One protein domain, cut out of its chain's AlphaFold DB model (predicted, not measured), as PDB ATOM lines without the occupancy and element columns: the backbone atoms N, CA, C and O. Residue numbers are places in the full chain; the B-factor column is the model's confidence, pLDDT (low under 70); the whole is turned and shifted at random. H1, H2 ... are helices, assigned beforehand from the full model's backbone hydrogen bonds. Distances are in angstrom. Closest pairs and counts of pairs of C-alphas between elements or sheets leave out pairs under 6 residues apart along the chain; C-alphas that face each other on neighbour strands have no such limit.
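What this domain is: This is residues 2 to 99 and 110 to 169 of the 332 residues of the protein "HTTM domain-containing protein" of Streptomyces chrestomyceticus JCM 4735 (UniProt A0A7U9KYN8). Two groups of helices lie one over the other: H2, H3 and H4 fold back and forth with H3 in the middle, and the hairpin of H6 and H7 lies over H3 across a gap. Short H1 sits at one end of the long axis and short H5 at the other. The printed part has 158 residues with seven named helices, H1 to H7 in chain order, and no named strand; its class is all helix. It is compact, with a radius of gyration of the C-alphas of 16.1 A, and only just elongated, spanning 50 by 33 by 33 A.

Where its parts are: H1, residues 2 to 9, begins at C-alpha 2 (158.753, 157.608, 112.170). H2 is residues 21 to 40, 28.8 A long; H3 44 to 59, 21.7 A; H4 68 to 82, 22.2 A. H5 is residues 91 to 99, H6 111 to 129, 26.6 A, and H7 148 to 168, 30.0 A, ending at C-alpha 168 (202.948, 154.631, 101.337).

How they stand to each other: H1 touches no helix. H2 and H3, a hairpin, touch at Ala 31 and Gly 54, their closest C-alphas, 4.7 A apart, at a steep tilt of 42 degrees, opposite ways. H3 and H4, also a hairpin, touch at a shallow tilt of 28 degrees; their closest C-alphas, Met 52 and Ala 77, are 4.8 A apart. H5 is close but not clearly touching H2, with the closest C-alphas, Val 40 and Leu 91, 6.3 A apart. H6 and H7, a third hairpin, touch at a shallow tilt of 24 degrees, the closest C-alphas, Gly 121 and Trp 156, 6.8 A apart. H3 is near H6 and H7. Every O i to N i+4 pair is within hydrogen-bond range in H1, H2, H3, H5, H6 and H7, and 9 of 11 in H4.

The domain as a whole: The C-alphas farthest apart, Arg 4 and Arg 98, are 50.6 A apart. Residues 100 to 109 are not printed; C-alphas 99 and 110 are 12.5 A apart. The links H1 to H2 and H6 to H7 are long. Residues 64 to 69 stand free. The model's pLDDT is under 70 at residues 2 to 10 and 63 to 66.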
ATOM      1  N   ALA A   2     157.491 158.353 112.329       65.06
ATOM      2  CA  ALA A   2     158.753 157.608 112.170       65.06
ATOM      3  C   ALA A   2     159.915 158.130 113.042       65.06
ATOM      4  O   ALA A   2     160.524 157.346 113.754       65.06
ATOM      5  N   ARG A   3     160.160 159.452 113.082       65.19
ATOM      6  CA  ARG A   3     161.188 160.042 113.969       65.19
ATOM      7  C   ARG A   3     160.972 159.710 115.452       65.19
ATOM      8  O   ARG A   3     161.899 159.267 116.101       65.19
ATOM      9  N   ARG A   4     159.734 159.798 115.954       61.38
ATOM     10  CA  ARG A   4     159.415 159.456 117.355       61.38
ATOM     11  C   ARG A   4     159.649 157.975 117.678       61.38
ATOM     12  O   ARG A   4     160.001 157.662 118.805       61.38
ATOM     13  N   LEU A   5     159.434 157.077 116.714       66.94
ATOM     14  CA  LEU A   5     159.707 155.644 116.886       66.94
ATOM     15  C   LEU A   5     161.211 155.349 116.871       66.94
ATOM     16  O   LEU A   5     161.668 154.524 117.652       66.94
ATOM     17  N   LEU A   6     161.977 156.048 116.028       66.81
ATOM     18  CA  LEU A   6     163.439 155.957 116.035       66.81
ATOM     19  C   LEU A   6     164.034 156.504 117.332       66.81
ATOM     20  O   LEU A   6     164.908 155.857 117.892       66.81
ATOM     21  N   ASP A   7     163.538 157.641 117.823       62.53
ATOM     22  CA  ASP A   7     164.004 158.241 119.078       62.53
ATOM     23  C   ASP A   7     163.686 157.339 120.285       62.53
ATOM     24  O   ASP A   7     164.463 157.283 121.230       62.53
ATOM     25  N   GLY A   8     162.568 156.601 120.242       57.62
ATOM     26  CA  GLY A   8     162.203 155.623 121.273       57.62
ATOM     27  C   GLY A   8     162.998 154.314 121.218       57.62
ATOM     28  O   GLY A   8     163.197 153.691 122.256       57.62
ATOM     29  N   ASN A   9     163.469 153.914 120.033       62.53
ATOM     30  CA  ASN A   9     164.231 152.677 119.817       62.53
ATOM     31  C   ASN A   9     165.730 152.922 119.581       62.53
ATOM     32  O   ASN A   9     166.445 151.993 119.212       62.53
ATOM     33  N   GLU A  10     166.195 154.165 119.735       68.56
ATOM     34  CA  GLU A  10     167.596 154.562 119.547       68.56
ATOM     35  C   GLU A  10     168.181 154.187 118.163       68.56
ATOM     36  O   GLU A  10     169.389 154.015 117.979       68.56
ATOM     37  N   ALA A  11     167.312 154.074 117.155       75.25
ATOM     38  CA  ALA A  11     167.628 153.488 115.857       75.25
ATOM     39  C   ALA A  11     168.052 154.537 114.810       75.25
ATOM     40  O   ALA A  11     167.533 155.653 114.753       75.25
ATOM     41  N   PHE A  12     168.979 154.167 113.921       84.38
ATOM     42  CA  PHE A  12     169.498 155.055 112.874       84.38
ATOM     43  C   PHE A  12     168.793 154.870 111.533       84.38
ATOM     44  O   PHE A  12     168.644 153.750 111.047       84.38
ATOM     45  N   SER A  13     168.421 155.975 110.883       88.50
ATOM     46  CA  SER A  13     167.971 155.952 109.491       88.50
ATOM     47  C   SER A  13     168.240 157.276 108.788       88.50
ATOM     48  O   SER A  13     167.812 158.333 109.242       88.50
ATOM     49  N   VAL A  14     168.889 157.205 107.624       88.75
ATOM     50  CA  VAL A  14     169.121 158.362 106.741       88.75
ATOM     51  C   VAL A  14     167.820 158.828 106.071       88.75
ATOM     52  O   VAL A  14     167.677 159.981 105.659       88.75
ATOM     53  N   LEU A  15     166.821 157.947 105.989       87.88
ATOM     54  CA  LEU A  15     165.541 158.246 105.349       87.88
ATOM     55  C   LEU A  15     164.701 159.266 106.118       87.88
ATOM     56  O   LEU A  15     163.773 159.817 105.541       87.88
ATOM     57  N   THR A  16     165.001 159.522 107.392       85.75
ATOM     58  CA  THR A  16     164.257 160.492 108.206       85.75
ATOM     59  C   THR A  16     164.835 161.897 108.158       85.75
ATOM     60  O   THR A  16     164.239 162.811 108.732       85.75
ATOM     61  N   TRP A  17     165.953 162.104 107.455       88.25
ATOM     62  CA  TRP A  17     166.561 163.425 107.296       88.25
ATOM     63  C   TRP A  17     165.648 164.380 106.527       88.25
ATOM     64  O   TRP A  17     165.551 165.552 106.886       88.25
ATOM     65  N   THR A  18     164.909 163.875 105.536       86.69
ATOM     66  CA  THR A  18     163.902 164.647 104.798       86.69
ATOM     67  C   THR A  18     162.680 163.784 104.486       86.69
ATOM     68  O   THR A  18     162.816 162.583 104.257       86.69
ATOM     69  N   ASP A  19     161.499 164.400 104.421       84.50
ATOM     70  CA  ASP A  19     160.245 163.720 104.059       84.50
ATOM     71  C   ASP A  19     159.972 163.742 102.536       84.50
ATOM     72  O   ASP A  19     158.864 163.463 102.084       84.50
ATOM     73  N   ASN A  20     160.977 164.081 101.719       91.25
ATOM     74  CA  ASN A  20     160.848 164.190 100.266       91.25
ATOM     75  C   ASN A  20     160.892 162.804  99.590       91.25
ATOM     76  O   ASN A  20     161.787 162.001  99.859       91.25
ATOM     77  N   LEU A  21     159.981 162.550  98.643       91.38
ATOM     78  CA  LEU A  21     159.983 161.333  97.827       91.38
ATOM     79  C   LEU A  21     161.296 161.160  97.049       91.38
ATOM     80  O   LEU A  21     161.872 160.076  97.066       91.38
ATOM     81  N   GLY A  22     161.828 162.236  96.460       93.38
ATOM     82  CA  GLY A  22     163.090 162.170  95.716       93.38
ATOM     83  C   GLY A  22     164.285 161.784  96.596       93.38
ATOM     84  O   GLY A  22     165.215 161.129  96.132       93.38
ATOM     85  N   TRP A  23     164.250 162.122  97.891       92.31
ATOM     86  CA  TRP A  23     165.266 161.673  98.847       92.31
ATOM     87  C   TRP A  23     165.162 160.174  99.121       92.31
ATOM     88  O   TRP A  23     166.175 159.478  99.142       92.31
ATOM     89  N   PHE A  24     163.939 159.669  99.295       91.94
ATOM     90  CA  PHE A  24     163.704 158.238  99.454       91.94
ATOM     91  C   PHE A  24     164.195 157.450  98.234       91.94
ATOM     92  O   PHE A  24     164.959 156.503  98.405       91.94
ATOM     93  N   GLU A  25     163.815 157.865  97.024       94.81
ATOM     94  CA  GLU A  25     164.230 157.212  95.776       94.81
ATOM     95  C   GLU A  25     165.750 157.220  95.609       94.81
ATOM     96  O   GLU A  25     166.339 156.200  95.249       94.81
ATOM     97  N   LEU A  26     166.402 158.340  95.940       94.50
ATOM     98  CA  LEU A  26     167.856 158.452  95.909       94.50
ATOM     99  C   LEU A  26     168.521 157.473  96.884       94.50
ATOM    100  O   LEU A  26     169.393 156.707  96.481       94.50
ATOM    101  N   VAL A  27     168.124 157.479  98.161       93.56
ATOM    102  CA  VAL A  27     168.718 156.601  99.186       93.56
ATOM    103  C   VAL A  27     168.460 155.131  98.860       93.56
ATOM    104  O   VAL A  27     169.370 154.310  98.975       93.56
ATOM    105  N   TYR A  28     167.253 154.795  98.403       93.50
ATOM    106  CA  TYR A  28     166.902 153.444  97.978       93.50
ATOM    107  C   TYR A  28     167.739 152.997  96.771       93.50
ATOM    108  O   TYR A  28     168.365 151.938  96.811       93.50
ATOM    109  N   GLY A  29     167.830 153.827  95.728       96.44
ATOM    110  CA  GLY A  29     168.649 153.547  94.549       96.44
ATOM    111  C   GLY A  29     170.129 153.371  94.898       96.44
ATOM    112  O   GLY A  29     170.767 152.423  94.439       96.44
ATOM    113  N   LEU A  30     170.668 154.219  95.778       95.69
ATOM    114  CA  LEU A  30     172.034 154.086  96.285       95.69
ATOM    115  C   LEU A  30     172.234 152.790  97.079       95.69
ATOM    116  O   LEU A  30     173.268 152.143  96.912       95.69
ATOM    117  N   ALA A  31     171.261 152.375  97.895       95.31
ATOM    118  CA  ALA A  31     171.321 151.112  98.630       95.31
ATOM    119  C   ALA A  31     171.323 149.900  97.682       95.31
ATOM    120  O   ALA A  31     172.120 148.974  97.865       95.31
ATOM    121  N   VAL A  32     170.501 149.919  96.627       96.88
ATOM    122  CA  VAL A  32     170.477 148.871  95.589       96.88
ATOM    123  C   VAL A  32     171.813 148.809  94.846       96.88
ATOM    124  O   VAL A  32     172.399 147.734  94.708       96.88
ATOM    125  N   VAL A  33     172.344 149.960  94.422       97.69
ATOM    126  CA  VAL A  33     173.643 150.039  93.741       97.69
ATOM    127  C   VAL A  33     174.771 149.556  94.655       97.69
ATOM    128  O   VAL A  33     175.594 148.751  94.224       97.69
ATOM    129  N   ALA A  34     174.797 149.978  95.922       97.38
ATOM    130  CA  ALA A  34     175.789 149.521  96.894       97.38
ATOM    131  C   ALA A  34     175.713 148.002  97.112       97.38
ATOM    132  O   ALA A  34     176.752 147.342  97.142       97.38
ATOM    133  N   SER A  35     174.504 147.437  97.179       96.38
ATOM    134  CA  SER A  35     174.279 145.990  97.291       96.38
ATOM    135  C   SER A  35     174.815 145.235  96.072       96.38
ATOM    136  O   SER A  35     175.554 144.263  96.218       96.38
ATOM    137  N   ALA A  36     174.517 145.710  94.858       97.62
ATOM    138  CA  ALA A  36     175.003 145.104  93.621       97.62
ATOM    139  C   ALA A  36     176.535 145.190  93.496       97.62
ATOM    140  O   ALA A  36     177.193 144.218  93.116       97.62
ATOM    141  N   LEU A  37     177.123 146.333  93.860       97.56
ATOM    142  CA  LEU A  37     178.574 146.531  93.866       97.56
ATOM    143  C   LEU A  37     179.269 145.673  94.932       97.56
ATOM    144  O   LEU A  37     180.349 145.137  94.669       97.56
ATOM    145  N   LEU A  38     178.654 145.494  96.105       96.81
ATOM    146  CA  LEU A  38     179.144 144.586  97.140       96.81
ATOM    147  C   LEU A  38     179.076 143.126  96.678       96.81
ATOM    148  O   LEU A  38     180.048 142.397  96.866       96.81
ATOM    149  N   LEU A  39     177.987 142.726  96.012       95.38
ATOM    150  CA  LEU A  39     177.784 141.374  95.486       95.38
ATOM    151  C   LEU A  39     178.880 140.971  94.489       95.38
ATOM    152  O   LEU A  39     179.455 139.891  94.594       95.38
ATOM    153  N   VAL A  40     179.224 141.854  93.545       95.75
ATOM    154  CA  VAL A  40     180.357 141.612  92.626       95.75
ATOM    155  C   VAL A  40     181.718 141.816  93.306       95.75
ATOM    156  O   VAL A  40     182.769 141.446  92.775       95.75
ATOM    157  N   GLY A  41     181.723 142.415  94.493       95.75
ATOM    158  CA  GLY A  41     182.905 142.687  95.286       95.75
ATOM    159  C   GLY A  41     183.787 143.788  94.696       95.75
ATOM    160  O   GLY A  41     185.011 143.645  94.617       95.75
ATOM    161  N   TRP A  42     183.175 144.888  94.269       96.19
ATOM    162  CA  TRP A  42     183.871 146.114  93.898       96.19
ATOM    163  C   TRP A  42     183.996 147.038  95.108       96.19
ATOM    164  O   TRP A  42     182.990 147.411  95.696       96.19
ATOM    165  N   ARG A  43     185.223 147.437  95.474       94.00
ATOM    166  CA  ARG A  43     185.489 148.316  96.633       94.00
ATOM    167  C   ARG A  43     184.760 147.830  97.888       94.00
ATOM    168  O   ARG A  43     184.137 148.610  98.603       94.00
ATOM    169  N   THR A  44     184.876 146.532  98.136       94.19
ATOM    170  CA  THR A  44     184.138 145.733  99.127       94.19
ATOM    171  C   THR A  44     184.009 146.409 100.479       94.19
ATOM    172  O   THR A  44     182.908 146.489 100.998       94.19
ATOM    173  N   ARG A  45     185.093 146.982 101.007       92.88
ATOM    174  CA  ARG A  45     185.076 147.687 102.297       92.88
ATOM    175  C   ARG A  45     184.173 148.917 102.293       92.88
ATOM    176  O   ARG A  45     183.415 149.139 103.226       92.88
ATOM    177  N   THR A  46     184.265 149.751 101.261       94.88
ATOM    178  CA  THR A  46     183.418 150.945 101.158       94.88
ATOM    179  C   THR A  46     181.968 150.539 100.914       94.88
ATOM    180  O   THR A  46     181.068 151.061 101.563       94.88
ATOM    181  N   MET A  47     181.743 149.574 100.018       97.25
ATOM    182  CA  MET A  47     180.394 149.108  99.701       97.25
ATOM    183  C   MET A  47     179.730 148.384 100.873       97.25
ATOM    184  O   MET A  47     178.527 148.520 101.018       97.25
ATOM    185  N   SER A  48     180.468 147.690 101.749       96.50
ATOM    186  CA  SER A  48     179.887 147.076 102.952       96.50
ATOM    187  C   SER A  48     179.366 148.120 103.938       96.50
ATOM    188  O   SER A  48     178.311 147.913 104.525       96.50
ATOM    189  N   VAL A  49     180.048 149.264 104.083       96.56
ATOM    190  CA  VAL A  49     179.557 150.376 104.921       96.56
ATOM    191  C   VAL A  49     178.304 151.001 104.310       96.56
ATOM    192  O   VAL A  49     177.326 151.226 105.016       96.56
ATOM    193  N   LEU A  50     178.298 151.247 102.995       96.81
ATOM    194  CA  LEU A  50     177.121 151.789 102.306       96.81
ATOM    195  C   LEU A  50     175.936 150.817 102.329       96.81
ATOM    196  O   LEU A  50     174.801 151.242 102.530       96.81
ATOM    197  N   PHE A  51     176.204 149.521 102.172       96.62
ATOM    198  CA  PHE A  51     175.220 148.454 102.314       96.62
ATOM    199  C   PHE A  51     174.616 148.451 103.718       96.62
ATOM    200  O   PHE A  51     173.397 148.500 103.846       96.62
ATOM    201  N   MET A  52     175.454 148.490 104.761       96.06
ATOM    202  CA  MET A  52     175.007 148.604 106.149       96.06
ATOM    203  C   MET A  52     174.105 149.827 106.339       96.06
ATOM    204  O   MET A  52     172.983 149.686 106.805       96.06
ATOM    205  N   VAL A  53     174.540 151.018 105.915       95.00
ATOM    206  CA  VAL A  53     173.735 152.248 106.023       95.00
ATOM    207  C   VAL A  53     172.385 152.111 105.309       95.00
ATOM    208  O   VAL A  53     171.368 152.535 105.858       95.00
ATOM    209  N   GLY A  54     172.360 151.509 104.117       94.44
ATOM    210  CA  GLY A  54     171.135 151.263 103.355       94.44
ATOM    211  C   GLY A  54     170.170 150.313 104.070       94.44
ATOM    212  O   GLY A  54     169.003 150.661 104.249       94.44
ATOM    213  N   VAL A  55     170.665 149.157 104.526       92.25
ATOM    214  CA  VAL A  55     169.878 148.148 105.258       92.25
ATOM    215  C   VAL A  55     169.308 148.736 106.545       92.25
ATOM    216  O   VAL A  55     168.092 148.714 106.732       92.25
ATOM    217  N   LEU A  56     170.158 149.350 107.376       91.44
ATOM    218  CA  LEU A  56     169.739 149.992 108.624       91.44
ATOM    219  C   LEU A  56     168.680 151.065 108.365       91.44
ATOM    220  O   LEU A  56     167.667 151.122 109.057       91.44
ATOM    221  N   SER A  57     168.872 151.889 107.332       90.75
ATOM    222  CA  SER A  57     167.935 152.969 107.026       90.75
ATOM    223  C   SER A  57     166.563 152.460 106.597       90.75
ATOM    224  O   SER A  57     165.558 153.048 107.006       90.75
ATOM    225  N   LEU A  58     166.515 151.399 105.785       88.44
ATOM    226  CA  LEU A  58     165.270 150.812 105.291       88.44
ATOM    227  C   LEU A  58     164.537 150.047 106.396       88.44
ATOM    228  O   LEU A  58     163.369 150.336 106.647       88.44
ATOM    229  N   GLN A  59     165.226 149.151 107.106       86.50
ATOM    230  CA  GLN A  59     164.608 148.315 108.139       86.50
ATOM    231  C   GLN A  59     164.138 149.134 109.346       86.50
ATOM    232  O   GLN A  59     163.018 148.949 109.820       86.50
ATOM    233  N   ASN A  60     164.919 150.126 109.786       85.38
ATOM    234  CA  ASN A  60     164.508 150.990 110.898       85.38
ATOM    235  C   ASN A  60     163.355 151.935 110.519       85.38
ATOM    236  O   ASN A  60     162.715 152.515 111.395       85.38
ATOM    237  N   ARG A  61     163.046 152.098 109.225       80.25
ATOM    238  CA  ARG A  61     161.850 152.832 108.783       80.25
ATOM    239  C   ARG A  61     160.587 151.964 108.834       80.25
ATOM    240  O   ARG A  61     159.501 152.517 109.007       80.25
ATOM    241  N   SER A  62     160.710 150.641 108.716       70.88
ATOM    242  CA  SER A  62     159.600 149.680 108.661       70.88
ATOM    243  C   SER A  62     159.560 148.736 109.869       70.88
ATOM    244  O   SER A  62     159.375 147.535 109.714       70.88
ATOM    245  N   ILE A  63     159.676 149.279 111.087       66.81
ATOM    246  CA  ILE A  63     159.779 148.509 112.349       66.81
ATOM    247  C   ILE A  63     158.603 147.533 112.564       66.81
ATOM    248  O   ILE A  63     158.765 146.498 113.200       66.81
ATOM    249  N   PHE A  64     157.415 147.840 112.037       59.22
ATOM    250  CA  PHE A  64     156.215 147.012 112.225       59.22
ATOM    251  C   PHE A  64     156.057 145.877 111.203       59.22
ATOM    252  O   PHE A  64     155.165 145.049 111.358       59.22
ATOM    253  N   ILE A  65     156.881 145.858 110.152       60.50
ATOM    254  CA  ILE A  65     156.828 144.878 109.059       60.50
ATOM    255  C   ILE A  65     158.219 144.249 108.968       60.50
ATOM    256  O   ILE A  65     158.957 144.491 108.018       60.50
ATOM    257  N   GLY A  66     158.617 143.535 110.018       66.06
ATOM    258  CA  GLY A  66     159.882 142.813 110.055       66.06
ATOM    259  C   GLY A  66     159.711 141.458 110.722       66.06
ATOM    260  O   GLY A  66     158.881 141.308 111.623       66.06
ATOM    261  N   ASP A  67     160.481 140.471 110.278       79.56
ATOM    262  CA  ASP A  67     160.547 139.147 110.896       79.56
ATOM    263  C   ASP A  67     161.924 138.872 111.537       79.56
ATOM    264  O   ASP A  67     162.790 139.744 111.641       79.56
ATOM    265  N   GLY A  68     162.137 137.649 112.033       79.69
ATOM    266  CA  GLY A  68     163.423 137.270 112.630       79.69
ATOM    267  C   GLY A  68     164.600 137.335 111.648       79.69
ATOM    268  O   GLY A  68     165.723 137.615 112.056       79.69
ATOM    269  N   GLY A  69     164.352 137.117 110.359       84.12
ATOM    270  CA  GLY A  69     165.345 137.174 109.292       84.12
ATOM    271  C   GLY A  69     165.779 138.602 108.989       84.12
ATOM    272  O   GLY A  69     166.959 138.827 108.722       84.12
ATOM    273  N   ASP A  70     164.880 139.579 109.127       87.12
ATOM    274  CA  ASP A  70     165.244 140.996 109.047       87.12
ATOM    275  C   ASP A  70     166.241 141.392 110.137       87.12
ATOM    276  O   ASP A  70     167.234 142.060 109.838       87.12
ATOM    277  N   ASN A  71     166.038 140.918 111.370       88.62
ATOM    278  CA  ASN A  71     166.983 141.140 112.469       88.62
ATOM    279  C   ASN A  71     168.345 140.495 112.183       88.62
ATOM    280  O   ASN A  71     169.388 141.105 112.422       88.62
ATOM    281  N   VAL A  72     168.359 139.284 111.617       91.56
ATOM    282  CA  VAL A  72     169.609 138.634 111.194       91.56
ATOM    283  C   VAL A  72     170.296 139.454 110.107       91.56
ATOM    284  O   VAL A  72     171.493 139.712 110.208       91.56
ATOM    285  N   LEU A  73     169.562 139.922 109.094       91.31
ATOM    286  CA  LEU A  73     170.121 140.747 108.023       91.31
ATOM    287  C   LEU A  73     170.701 142.062 108.563       91.31
ATOM    288  O   LEU A  73     171.788 142.460 108.141       91.31
ATOM    289  N   HIS A  74     170.025 142.689 109.527       90.50
ATOM    290  CA  HIS A  74     170.482 143.891 110.221       90.50
ATOM    291  C   HIS A  74     171.851 143.670 110.881       90.50
ATOM    292  O   HIS A  74     172.802 144.416 110.632       90.50
ATOM    293  N   LEU A  75     171.975 142.607 111.684       91.69
ATOM    294  CA  LEU A  75     173.217 142.252 112.376       91.69
ATOM    295  C   LEU A  75     174.321 141.864 111.387       91.69
ATOM    296  O   LEU A  75     175.447 142.356 111.480       91.69
ATOM    297  N   MET A  76     173.998 141.038 110.389       94.06
ATOM    298  CA  MET A  76     174.957 140.615 109.369       94.06
ATOM    299  C   MET A  76     175.486 141.800 108.558       94.06
ATOM    300  O   MET A  76     176.677 141.833 108.245       94.06
ATOM    301  N   ALA A  77     174.653 142.800 108.253       94.62
ATOM    302  CA  ALA A  77     175.088 144.003 107.550       94.62
ATOM    303  C   ALA A  77     176.145 144.787 108.347       94.62
ATOM    304  O   ALA A  77     177.127 145.250 107.764       94.62
ATOM    305  N   ILE A  78     175.997 144.868 109.676       93.88
ATOM    306  CA  ILE A  78     176.991 145.475 110.572       93.88
ATOM    307  C   ILE A  78     178.266 144.625 110.613       93.88
ATOM    308  O   ILE A  78     179.368 145.137 110.401       93.88
ATOM    309  N   TYR A  79     178.142 143.315 110.837       94.81
ATOM    310  CA  TYR A  79     179.306 142.435 110.950       94.81
ATOM    311  C   TYR A  79     180.117 142.375 109.658       94.81
ATOM    312  O   TYR A  79     181.348 142.351 109.713       94.81
ATOM    313  N   LEU A  80     179.463 142.434 108.492       94.81
ATOM    314  CA  LEU A  80     180.125 142.429 107.189       94.81
ATOM    315  C   LEU A  80     181.159 143.547 107.039       94.81
ATOM    316  O   LEU A  80     182.204 143.292 106.436       94.81
ATOM    317  N   VAL A  81     180.932 144.726 107.633       96.06
ATOM    318  CA  VAL A  81     181.894 145.848 107.642       96.06
ATOM    319  C   VAL A  81     183.232 145.448 108.269       96.06
ATOM    320  O   VAL A  81     184.290 145.906 107.837       96.06
ATOM    321  N   LEU A  82     183.199 144.554 109.256       95.44
ATOM    322  CA  LEU A  82     184.372 144.054 109.971       95.44
ATOM    323  C   LEU A  82     184.991 142.819 109.297       95.44
ATOM    324  O   LEU A  82     186.108 142.410 109.627       95.44
ATOM    325  N   THR A  83     184.300 142.214 108.327       94.38
ATOM    326  CA  THR A  83     184.798 141.039 107.606       94.38
ATOM    327  C   THR A  83     185.605 141.401 106.362       94.38
ATOM    328  O   THR A  83     185.452 142.450 105.742       94.38
ATOM    329  N   ARG A  84     186.471 140.477 105.931       92.00
ATOM    330  CA  ARG A  84     187.207 140.576 104.663       92.00
ATOM    331  C   ARG A  84     186.634 139.616 103.619       92.00
ATOM    332  O   ARG A  84     187.369 138.843 103.014       92.00
ATOM    333  N   CYS A  85     185.324 139.702 103.384       90.50
ATOM    334  CA  CYS A  85     184.592 138.878 102.410       90.50
ATOM    335  C   CYS A  85     185.076 139.063 100.954       90.50
ATOM    336  O   CYS A  85     184.922 138.187 100.107       90.50
ATOM    337  N   GLY A  86     185.753 140.177 100.667       91.31
ATOM    338  CA  GLY A  86     186.271 140.535  99.351       91.31
ATOM    339  C   GLY A  86     187.582 139.874  98.910       91.31
ATOM    340  O   GLY A  86     188.221 140.421  98.019       91.31
ATOM    341  N   GLN A  87     188.055 138.781  99.514       89.50
ATOM    342  CA  GLN A  87     189.420 138.274  99.262       89.50
ATOM    343  C   GLN A  87     189.553 137.210  98.166       89.50
ATOM    344  O   GLN A  87     190.654 137.030  97.652       89.50
ATOM    345  N   VAL A  88     188.469 136.517  97.798       88.06
ATOM    346  CA  VAL A  88     188.555 135.333  96.920       88.06
ATOM    347  C   VAL A  88     187.847 135.546  95.580       88.06
ATOM    348  O   VAL A  88     188.494 135.530  94.534       88.06
ATOM    349  N   TRP A  89     186.527 135.763  95.582       86.88
ATOM    350  CA  TRP A  89     185.716 135.805  94.350       86.88
ATOM    351  C   TRP A  89     185.374 137.212  93.843       86.88
ATOM    352  O   TRP A  89     184.752 137.354  92.791       86.88
ATOM    353  N   SER A  90     185.829 138.247  94.542       93.56
ATOM    354  CA  SER A  90     185.504 139.647  94.265       93.56
ATOM    355  C   SER A  90     186.270 140.237  93.071       93.56
ATOM    356  O   SER A  90     187.364 139.787  92.702       93.56
ATOM    357  N   LEU A  91     185.741 141.322  92.496       92.94
ATOM    358  CA  LEU A  91     186.494 142.169  91.564       92.94
ATOM    359  C   LEU A  91     187.752 142.769  92.216       92.94
ATOM    360  O   LEU A  91     188.780 142.896  91.551       92.94
ATOM    361  N   ASP A  92     187.711 143.083  93.513       92.19
ATOM    362  CA  ASP A  92     188.875 143.537  94.285       92.19
ATOM    363  C   ASP A  92     190.012 142.504  94.305       92.19
ATOM    364  O   ASP A  92     191.162 142.852  94.036       92.19
ATOM    365  N   ALA A  93     189.698 141.230  94.552       90.69
ATOM    366  CA  ALA A  93     190.663 140.134  94.565       90.69
ATOM    367  C   ALA A  93     191.284 139.932  93.179       90.69
ATOM    368  O   ALA A  93     192.497 139.763  93.045       90.69
ATOM    369  N   ARG A  94     190.462 140.030  92.125       88.94
ATOM    370  CA  ARG A  94     190.933 139.961  90.734       88.94
ATOM    371  C   ARG A  94     191.882 141.107  90.391       88.94
ATOM    372  O   ARG A  94     192.903 140.855  89.753       88.94
ATOM    373  N   ARG A  95     191.568 142.341  90.801       88.50
ATOM    374  CA  ARG A  95     192.468 143.494  90.627       88.50
ATOM    375  C   ARG A  95     193.786 143.263  91.360       88.50
ATOM    376  O   ARG A  95     194.840 143.321  90.737       88.50
ATOM    377  N   ALA A  96     193.728 142.890  92.638       85.81
ATOM    378  CA  ALA A  96     194.918 142.618  93.444       85.81
ATOM    379  C   ALA A  96     195.824 141.530  92.832       85.81
ATOM    380  O   ALA A  96     197.038 141.713  92.772       85.81
ATOM    381  N   ALA A  97     195.248 140.437  92.317       85.94
ATOM    382  CA  ALA A  97     196.003 139.365  91.664       85.94
ATOM    383  C   ALA A  97     196.691 139.821  90.363       85.94
ATOM    384  O   ALA A  97     197.818 139.413  90.091       85.94
ATOM    385  N   ARG A  98     196.043 140.686  89.568       84.00
ATOM    386  CA  ARG A  98     196.654 141.266  88.357       84.00
ATOM    387  C   ARG A  98     197.839 142.163  88.698       84.00
ATOM    388  O   ARG A  98     198.868 142.054  88.043       84.00
ATOM    389  N   HIS A  99     197.718 142.984  89.743       78.31
ATOM    390  CA  HIS A  99     198.813 143.852  90.188       78.31
ATOM    391  C   HIS A  99     200.002 143.071  90.748       78.31
ATOM    392  O   HIS A  99     201.142 143.456  90.516       78.31
ATOM    393  N   ASP A 110     195.233 155.391  92.422       86.94
ATOM    394  CA  ASP A 110     193.906 155.020  92.923       86.94
ATOM    395  C   ASP A 110     192.961 156.232  93.010       86.94
ATOM    396  O   ASP A 110     192.538 156.640  94.092       86.94
ATOM    397  N   VAL A 111     192.643 156.831  91.859       89.88
ATOM    398  CA  VAL A 111     191.785 158.030  91.797       89.88
ATOM    399  C   VAL A 111     190.391 157.731  92.338       89.88
ATOM    400  O   VAL A 111     189.857 158.495  93.134       89.88
ATOM    401  N   THR A 112     189.809 156.590  91.962       91.69
ATOM    402  CA  THR A 112     188.464 156.213  92.408       91.69
ATOM    403  C   THR A 112     188.387 156.061  93.925       91.69
ATOM    404  O   THR A 112     187.408 156.495  94.522       91.69
ATOM    405  N   GLY A 113     189.401 155.459  94.559       91.38
ATOM    406  CA  GLY A 113     189.449 155.329  96.013       91.38
ATOM    407  C   GLY A 113     189.494 156.687  96.710       91.38
ATOM    408  O   GLY A 113     188.728 156.913  97.644       91.38
ATOM    409  N   VAL A 114     190.325 157.606  96.207       93.12
ATOM    410  CA  VAL A 114     190.444 158.972  96.741       93.12
ATOM    411  C   VAL A 114     189.143 159.754  96.571       93.12
ATOM    412  O   VAL A 114     188.670 160.353  97.531       93.12
ATOM    413  N   VAL A 115     188.530 159.708  95.383       95.38
ATOM    414  CA  VAL A 115     187.258 160.396  95.106       95.38
ATOM    415  C   VAL A 115     186.144 159.864  96.003       95.38
ATOM    416  O   VAL A 115     185.434 160.659  96.609       95.38
ATOM    417  N   LEU A 116     186.012 158.540  96.143       94.62
ATOM    418  CA  LEU A 116     185.014 157.944  97.035       94.62
ATOM    419  C   LEU A 116     185.235 158.363  98.490       94.62
ATOM    420  O   LEU A 116     184.287 158.743  99.167       94.62
ATOM    421  N   TRP A 117     186.476 158.307  98.974       96.06
ATOM    422  CA  TRP A 117     186.797 158.687 100.347       96.06
ATOM    423  C   TRP A 117     186.509 160.170 100.612       96.06
ATOM    424  O   TRP A 117     185.874 160.495 101.615       96.06
ATOM    425  N   ALA A 118     186.902 161.057  99.693       96.94
ATOM    426  CA  ALA A 118     186.645 162.490  99.798       96.94
ATOM    427  C   ALA A 118     185.145 162.813  99.725       96.94
ATOM    428  O   ALA A 118     184.647 163.570 100.553       96.94
ATOM    429  N   ALA A 119     184.411 162.203  98.789       96.88
ATOM    430  CA  ALA A 119     182.974 162.413  98.637       96.88
ATOM    431  C   ALA A 119     182.191 161.945  99.873       96.88
ATOM    432  O   ALA A 119     181.331 162.672 100.363       96.88
ATOM    433  N   LEU A 120     182.516 160.765 100.415       96.88
ATOM    434  CA  LEU A 120     181.875 160.247 101.628       96.88
ATOM    435  C   LEU A 120     182.233 161.070 102.869       96.88
ATOM    436  O   LEU A 120     181.369 161.298 103.710       96.88
ATOM    437  N   GLY A 121     183.477 161.548 102.966       96.75
ATOM    438  CA  GLY A 121     183.908 162.428 104.053       96.75
ATOM    439  C   GLY A 121     183.208 163.782 104.014       96.75
ATOM    440  O   GLY A 121     182.712 164.245 105.035       96.75
ATOM    441  N   LEU A 122     183.100 164.385 102.825       97.44
ATOM    442  CA  LEU A 122     182.363 165.632 102.627       97.44
ATOM    443  C   LEU A 122     180.877 165.454 102.949       97.44
ATOM    444  O   LEU A 122     180.309 166.274 103.663       97.44
ATOM    445  N   PHE A 123     180.260 164.374 102.466       95.19
ATOM    446  CA  PHE A 123     178.867 164.059 102.771       95.19
ATOM    447  C   PHE A 123     178.636 163.916 104.280       95.19
ATOM    448  O   PHE A 123     177.721 164.537 104.817       95.19
ATOM    449  N   LEU A 124     179.493 163.159 104.973       95.62
ATOM    450  CA  LEU A 124     179.413 162.977 106.423       95.62
ATOM    451  C   LEU A 124     179.619 164.300 107.177       95.62
ATOM    452  O   LEU A 124     178.869 164.596 108.102       95.62
ATOM    453  N   ALA A 125     180.587 165.121 106.756       96.31
ATOM    454  CA  ALA A 125     180.842 166.434 107.341       96.31
ATOM    455  C   ALA A 125     179.643 167.373 107.192       96.31
ATOM    456  O   ALA A 125     179.209 167.974 108.171       96.31
ATOM    457  N   VAL A 126     179.073 167.464 105.988       95.62
ATOM    458  CA  VAL A 126     177.887 168.286 105.724       95.62
ATOM    459  C   VAL A 126     176.699 167.788 106.545       95.62
ATOM    460  O   VAL A 126     176.045 168.590 107.201       95.62
ATOM    461  N   ALA A 127     176.447 166.477 106.579       92.94
ATOM    462  CA  ALA A 127     175.356 165.902 107.362       92.94
ATOM    463  C   ALA A 127     175.500 166.182 108.871       92.94
ATOM    464  O   ALA A 127     174.520 166.530 109.531       92.94
ATOM    465  N   GLN A 128     176.724 166.090 109.403       93.88
ATOM    466  CA  GLN A 128     177.033 166.402 110.800       93.88
ATOM    467  C   GLN A 128     176.854 167.897 111.110       93.88
ATOM    468  O   GLN A 128     176.291 168.239 112.147       93.88
ATOM    469  N   LEU A 129     177.312 168.786 110.220       93.88
ATOM    470  CA  LEU A 129     177.204 170.243 110.377       93.88
ATOM    471  C   LEU A 129     175.760 170.737 110.282       93.88
ATOM    472  O   LEU A 129     175.371 171.640 111.016       93.88
ATOM    473  N   LEU A 130     174.958 170.123 109.410       92.31
ATOM    474  CA  LEU A 130     173.524 170.392 109.303       92.31
ATOM    475  C   LEU A 130     172.719 169.814 110.479       92.31
ATOM    476  O   LEU A 130     171.511 170.029 110.543       92.31
ATOM    477  N   GLY A 131     173.360 169.078 111.394       85.56
ATOM    478  CA  GLY A 131     172.701 168.488 112.557       85.56
ATOM    479  C   GLY A 131     171.635 167.461 112.178       85.56
ATOM    480  O   GLY A 131     170.598 167.386 112.836       85.56
ATOM    481  N   LEU A 132     171.855 166.697 111.098       86.12
ATOM    482  CA  LEU A 132     170.883 165.701 110.651       86.12
ATOM    483  C   LEU A 132     170.691 164.615 111.718       86.12
ATOM    484  O   LEU A 132     171.628 164.192 112.400       86.12
ATOM    485  N   SER A 133     169.440 164.181 111.879       82.88
ATOM    486  CA  SER A 133     169.032 163.294 112.969       82.88
ATOM    487  C   SER A 133     169.806 161.976 112.967       82.88
ATOM    488  O   SER A 133     170.060 161.385 111.916       82.88
ATOM    489  N   GLY A 134     170.144 161.490 114.162       81.56
ATOM    490  CA  GLY A 134     170.851 160.223 114.344       81.56
ATOM    491  C   GLY A 134     172.371 160.298 114.177       81.56
ATOM    492  O   GLY A 134     173.014 159.270 114.298       81.56
ATOM    493  N   LEU A 135     172.977 161.468 113.938       88.56
ATOM    494  CA  LEU A 135     174.439 161.638 113.887       88.56
ATOM    495  C   LEU A 135     175.010 162.180 115.208       88.56
ATOM    496  O   LEU A 135     175.698 163.199 115.247       88.56
ATOM    497  N   SER A 136     174.706 161.520 116.325       89.19
ATOM    498  CA  SER A 136     175.260 161.883 117.633       89.19
ATOM    499  C   SER A 136     176.716 161.419 117.786       89.19
ATOM    500  O   SER A 136     177.136 160.409 117.216       89.19
ATOM    501  N   TRP A 137     177.499 162.150 118.585       90.88
ATOM    502  CA  TRP A 137     178.841 161.714 118.998       90.88
ATOM    503  C   TRP A 137     178.771 160.652 120.098       90.88
ATOM    504  O   TRP A 137     179.452 159.631 120.036       90.88
ATOM    505  N   PHE A 138     177.898 160.882 121.076       90.56
ATOM    506  CA  PHE A 138     177.662 160.012 122.222       90.56
ATOM    507  C   PHE A 138     176.160 159.774 122.379       90.56
ATOM    508  O   PHE A 138     175.358 160.636 122.012       90.56
ATOM    509  N   GLY A 139     175.791 158.618 122.926       82.62
ATOM    510  CA  GLY A 139     174.398 158.213 123.120       82.62
ATOM    511  C   GLY A 139     173.991 157.060 122.191       82.62
ATOM    512  O   GLY A 139     174.807 156.152 122.019       82.62
ATOM    513  N   PRO A 140     172.775 157.093 121.607       77.88
ATOM    514  CA  PRO A 140     172.234 156.052 120.731       77.88
ATOM    515  C   PRO A 140     173.171 155.671 119.586       77.88
ATOM    516  O   PRO A 140     173.502 156.503 118.731       77.88
ATOM    517  N   GLY A 141     173.574 154.407 119.538       83.56
ATOM    518  CA  GLY A 141     174.381 153.888 118.447       83.56
ATOM    519  C   GLY A 141     174.611 152.385 118.506       83.56
ATOM    520  O   GLY A 141     173.909 151.686 119.232       83.56
ATOM    521  N   PRO A 142     175.563 151.854 117.721       81.44
ATOM    522  CA  PRO A 142     175.779 150.410 117.629       81.44
ATOM    523  C   PRO A 142     176.324 149.798 118.928       81.44
ATOM    524  O   PRO A 142     176.237 148.588 119.114       81.44
ATOM    525  N   PHE A 143     176.890 150.618 119.816       82.94
ATOM    526  CA  PHE A 143     177.357 150.207 121.136       82.94
ATOM    527  C   PHE A 143     176.889 151.208 122.196       82.94
ATOM    528  O   PHE A 143     176.723 152.389 121.873       82.94
ATOM    529  N   PRO A 144     176.746 150.783 123.466       82.56
ATOM    530  CA  PRO A 144     176.413 151.690 124.557       82.56
ATOM    531  C   PRO A 144     177.348 152.905 124.581       82.56
ATOM    532  O   PRO A 144     178.572 152.756 124.562       82.56
ATOM    533  N   SER A 145     176.764 154.104 124.615       86.44
ATOM    534  CA  SER A 145     177.460 155.402 124.649       86.44
ATOM    535  C   SER A 145     178.239 155.796 123.386       86.44
ATOM    536  O   SER A 145     178.788 156.899 123.347       86.44
ATOM    537  N   VAL A 146     178.274 154.963 122.345       90.19
ATOM    538  CA  VAL A 146     178.957 155.261 121.077       90.19
ATOM    539  C   VAL A 146     177.918 155.680 120.053       90.19
ATOM    540  O   VAL A 146     177.229 154.829 119.505       90.19
ATOM    541  N   GLY A 147     177.834 156.978 119.756       91.12
ATOM    542  CA  GLY A 147     176.871 157.481 118.782       91.12
ATOM    543  C   GLY A 147     177.190 157.056 117.342       91.12
ATOM    544  O   GLY A 147     178.340 156.780 116.971       91.12
ATOM    545  N   TRP A 148     176.167 157.033 116.491       91.00
ATOM    546  CA  TRP A 148     176.324 156.717 115.064       91.00
ATOM    547  C   TRP A 148     177.227 157.711 114.319       91.00
ATOM    548  O   TRP A 148     177.996 157.294 113.454       91.00
ATOM    549  N   GLY A 149     177.214 158.999 114.684       93.62
ATOM    550  CA  GLY A 149     178.126 159.997 114.115       93.62
ATOM    551  C   GLY A 149     179.588 159.639 114.387       93.62
ATOM    552  O   GLY A 149     180.392 159.548 113.456       93.62
ATOM    553  N   LEU A 150     179.917 159.325 115.646       94.50
ATOM    554  CA  LEU A 150     181.254 158.857 116.029       94.50
ATOM    555  C   LEU A 150     181.643 157.575 115.278       94.50
ATOM    556  O   LEU A 150     182.756 157.475 114.760       94.50
ATOM    557  N   THR A 151     180.716 156.624 115.158       94.00
ATOM    558  CA  THR A 151     180.933 155.368 114.424       94.00
ATOM    559  C   THR A 151     181.329 155.625 112.971       94.00
ATOM    560  O   THR A 151     182.337 155.095 112.500       94.00
ATOM    561  N   PHE A 152     180.576 156.463 112.253       95.44
ATOM    562  CA  PHE A 152     180.867 156.747 110.848       95.44
ATOM    563  C   PHE A 152     182.186 157.494 110.664       95.44
ATOM    564  O   PHE A 152     182.933 157.169 109.738       95.44
ATOM    565  N   TRP A 153     182.524 158.425 111.560       96.94
ATOM    566  CA  TRP A 153     183.817 159.111 111.524       96.94
ATOM    567  C   TRP A 153     184.988 158.155 111.753       96.94
ATOM    568  O   TRP A 153     185.976 158.211 111.019       96.94
ATOM    569  N   VAL A 154     184.869 157.225 112.706       96.12
ATOM    570  CA  VAL A 154     185.887 156.192 112.958       96.12
ATOM    571  C   VAL A 154     186.038 155.257 111.753       96.12
ATOM    572  O   VAL A 154     187.160 154.957 111.335       96.12
ATOM    573  N   LEU A 155     184.931 154.827 111.139       95.94
ATOM    574  CA  LEU A 155     184.965 154.004 109.926       95.94
ATOM    575  C   LEU A 155     185.627 154.746 108.756       95.94
ATOM    576  O   LEU A 155     186.517 154.207 108.098       95.94
ATOM    577  N   TRP A 156     185.261 156.005 108.525       97.25
ATOM    578  CA  TRP A 156     185.845 156.818 107.460       97.25
ATOM    579  C   TRP A 156     187.353 157.046 107.657       97.25
ATOM    580  O   TRP A 156     188.146 156.883 106.719       97.25
ATOM    581  N   LEU A 157     187.768 157.360 108.888       96.94
ATOM    582  CA  LEU A 157     189.162 157.631 109.233       96.94
ATOM    583  C   LEU A 157     190.007 156.355 109.160       96.94
ATOM    584  O   LEU A 157     191.080 156.360 108.556       96.94
ATOM    585  N   SER A 158     189.501 155.233 109.680       94.62
ATOM    586  CA  SER A 158     190.180 153.933 109.593       94.62
ATOM    587  C   SER A 158     190.378 153.471 108.145       94.62
ATOM    588  O   SER A 158     191.439 152.939 107.812       94.62
ATOM    589  N   HIS A 159     189.417 153.733 107.251       93.06
ATOM    590  CA  HIS A 159     189.570 153.466 105.820       93.06
ATOM    591  C   HIS A 159     190.658 154.335 105.179       93.06
ATOM    592  O   HIS A 159     191.450 153.820 104.385       93.06
ATOM    593  N   GLY A 160     190.725 155.620 105.541       93.19
ATOM    594  CA  GLY A 160     191.764 156.543 105.074       93.19
ATOM    595  C   GLY A 160     193.161 156.122 105.532       93.19
ATOM    596  O   GLY A 160     194.066 155.976 104.709       93.19
ATOM    597  N   VAL A 161     193.316 155.826 106.827       93.00
ATOM    598  CA  VAL A 161     194.567 155.306 107.407       93.00
ATOM    599  C   VAL A 161     194.964 153.999 106.734       93.00
ATOM    600  O   VAL A 161     196.110 153.841 106.317       93.00
ATOM    601  N   TRP A 162     194.018 153.075 106.557       90.69
ATOM    602  CA  TRP A 162     194.293 151.809 105.890       90.69
ATOM    603  C   TRP A 162     194.794 151.987 104.460       90.69
ATOM    604  O   TRP A 162     195.770 151.348 104.056       90.69
ATOM    605  N   TRP A 163     194.129 152.848 103.695       90.62
ATOM    606  CA  TRP A 163     194.518 153.158 102.330       90.62
ATOM    607  C   TRP A 163     195.919 153.781 102.273       90.62
ATOM    608  O   TRP A 163     196.758 153.323 101.493       90.62
ATOM    609  N   ALA A 164     196.203 154.752 103.146       90.19
ATOM    610  CA  ALA A 164     197.492 155.431 103.209       90.19
ATOM    611  C   ALA A 164     198.628 154.471 103.593       90.19
ATOM    612  O   ALA A 164     199.636 154.397 102.891       90.19
ATOM    613  N   VAL A 165     198.449 153.667 104.646       89.62
ATOM    614  CA  VAL A 165     199.460 152.698 105.101       89.62
ATOM    615  C   VAL A 165     199.742 151.657 104.022       89.62
ATOM    616  O   VAL A 165     200.901 151.376 103.732       89.62
ATOM    617  N   ARG A 166     198.713 151.115 103.355       86.06
ATOM    618  CA  ARG A 166     198.930 150.136 102.278       86.06
ATOM    619  C   ARG A 166     199.702 150.686 101.087       86.06
ATOM    620  O   ARG A 166     200.327 149.899 100.371       86.06
ATOM    621  N   ARG A 167     199.596 151.989 100.841       83.62
ATOM    622  CA  ARG A 167     200.150 152.640  99.658       83.62
ATOM    623  C   ARG A 167     201.533 153.232  99.893       83.62
ATOM    624  O   ARG A 167     202.371 153.133  99.003       83.62
ATOM    625  N   TYR A 168     201.751 153.837 101.056       85.38
ATOM    626  CA  TYR A 168     202.948 154.631 101.337       85.38
ATOM    627  C   TYR A 168     203.880 153.988 102.365       85.38
ATOM    628  O   TYR A 168     205.078 154.247 102.319       85.38
ATOM    629  N   ALA A 169     203.375 153.144 103.269       85.75
ATOM    630  CA  ALA A 169     204.220 152.504 104.271       85.75
ATOM    631  C   ALA A 169     204.762 151.155 103.766       85.75
ATOM    632  O   ALA A 169     204.009 150.255 103.378       85.75
TER     633      ALA A 169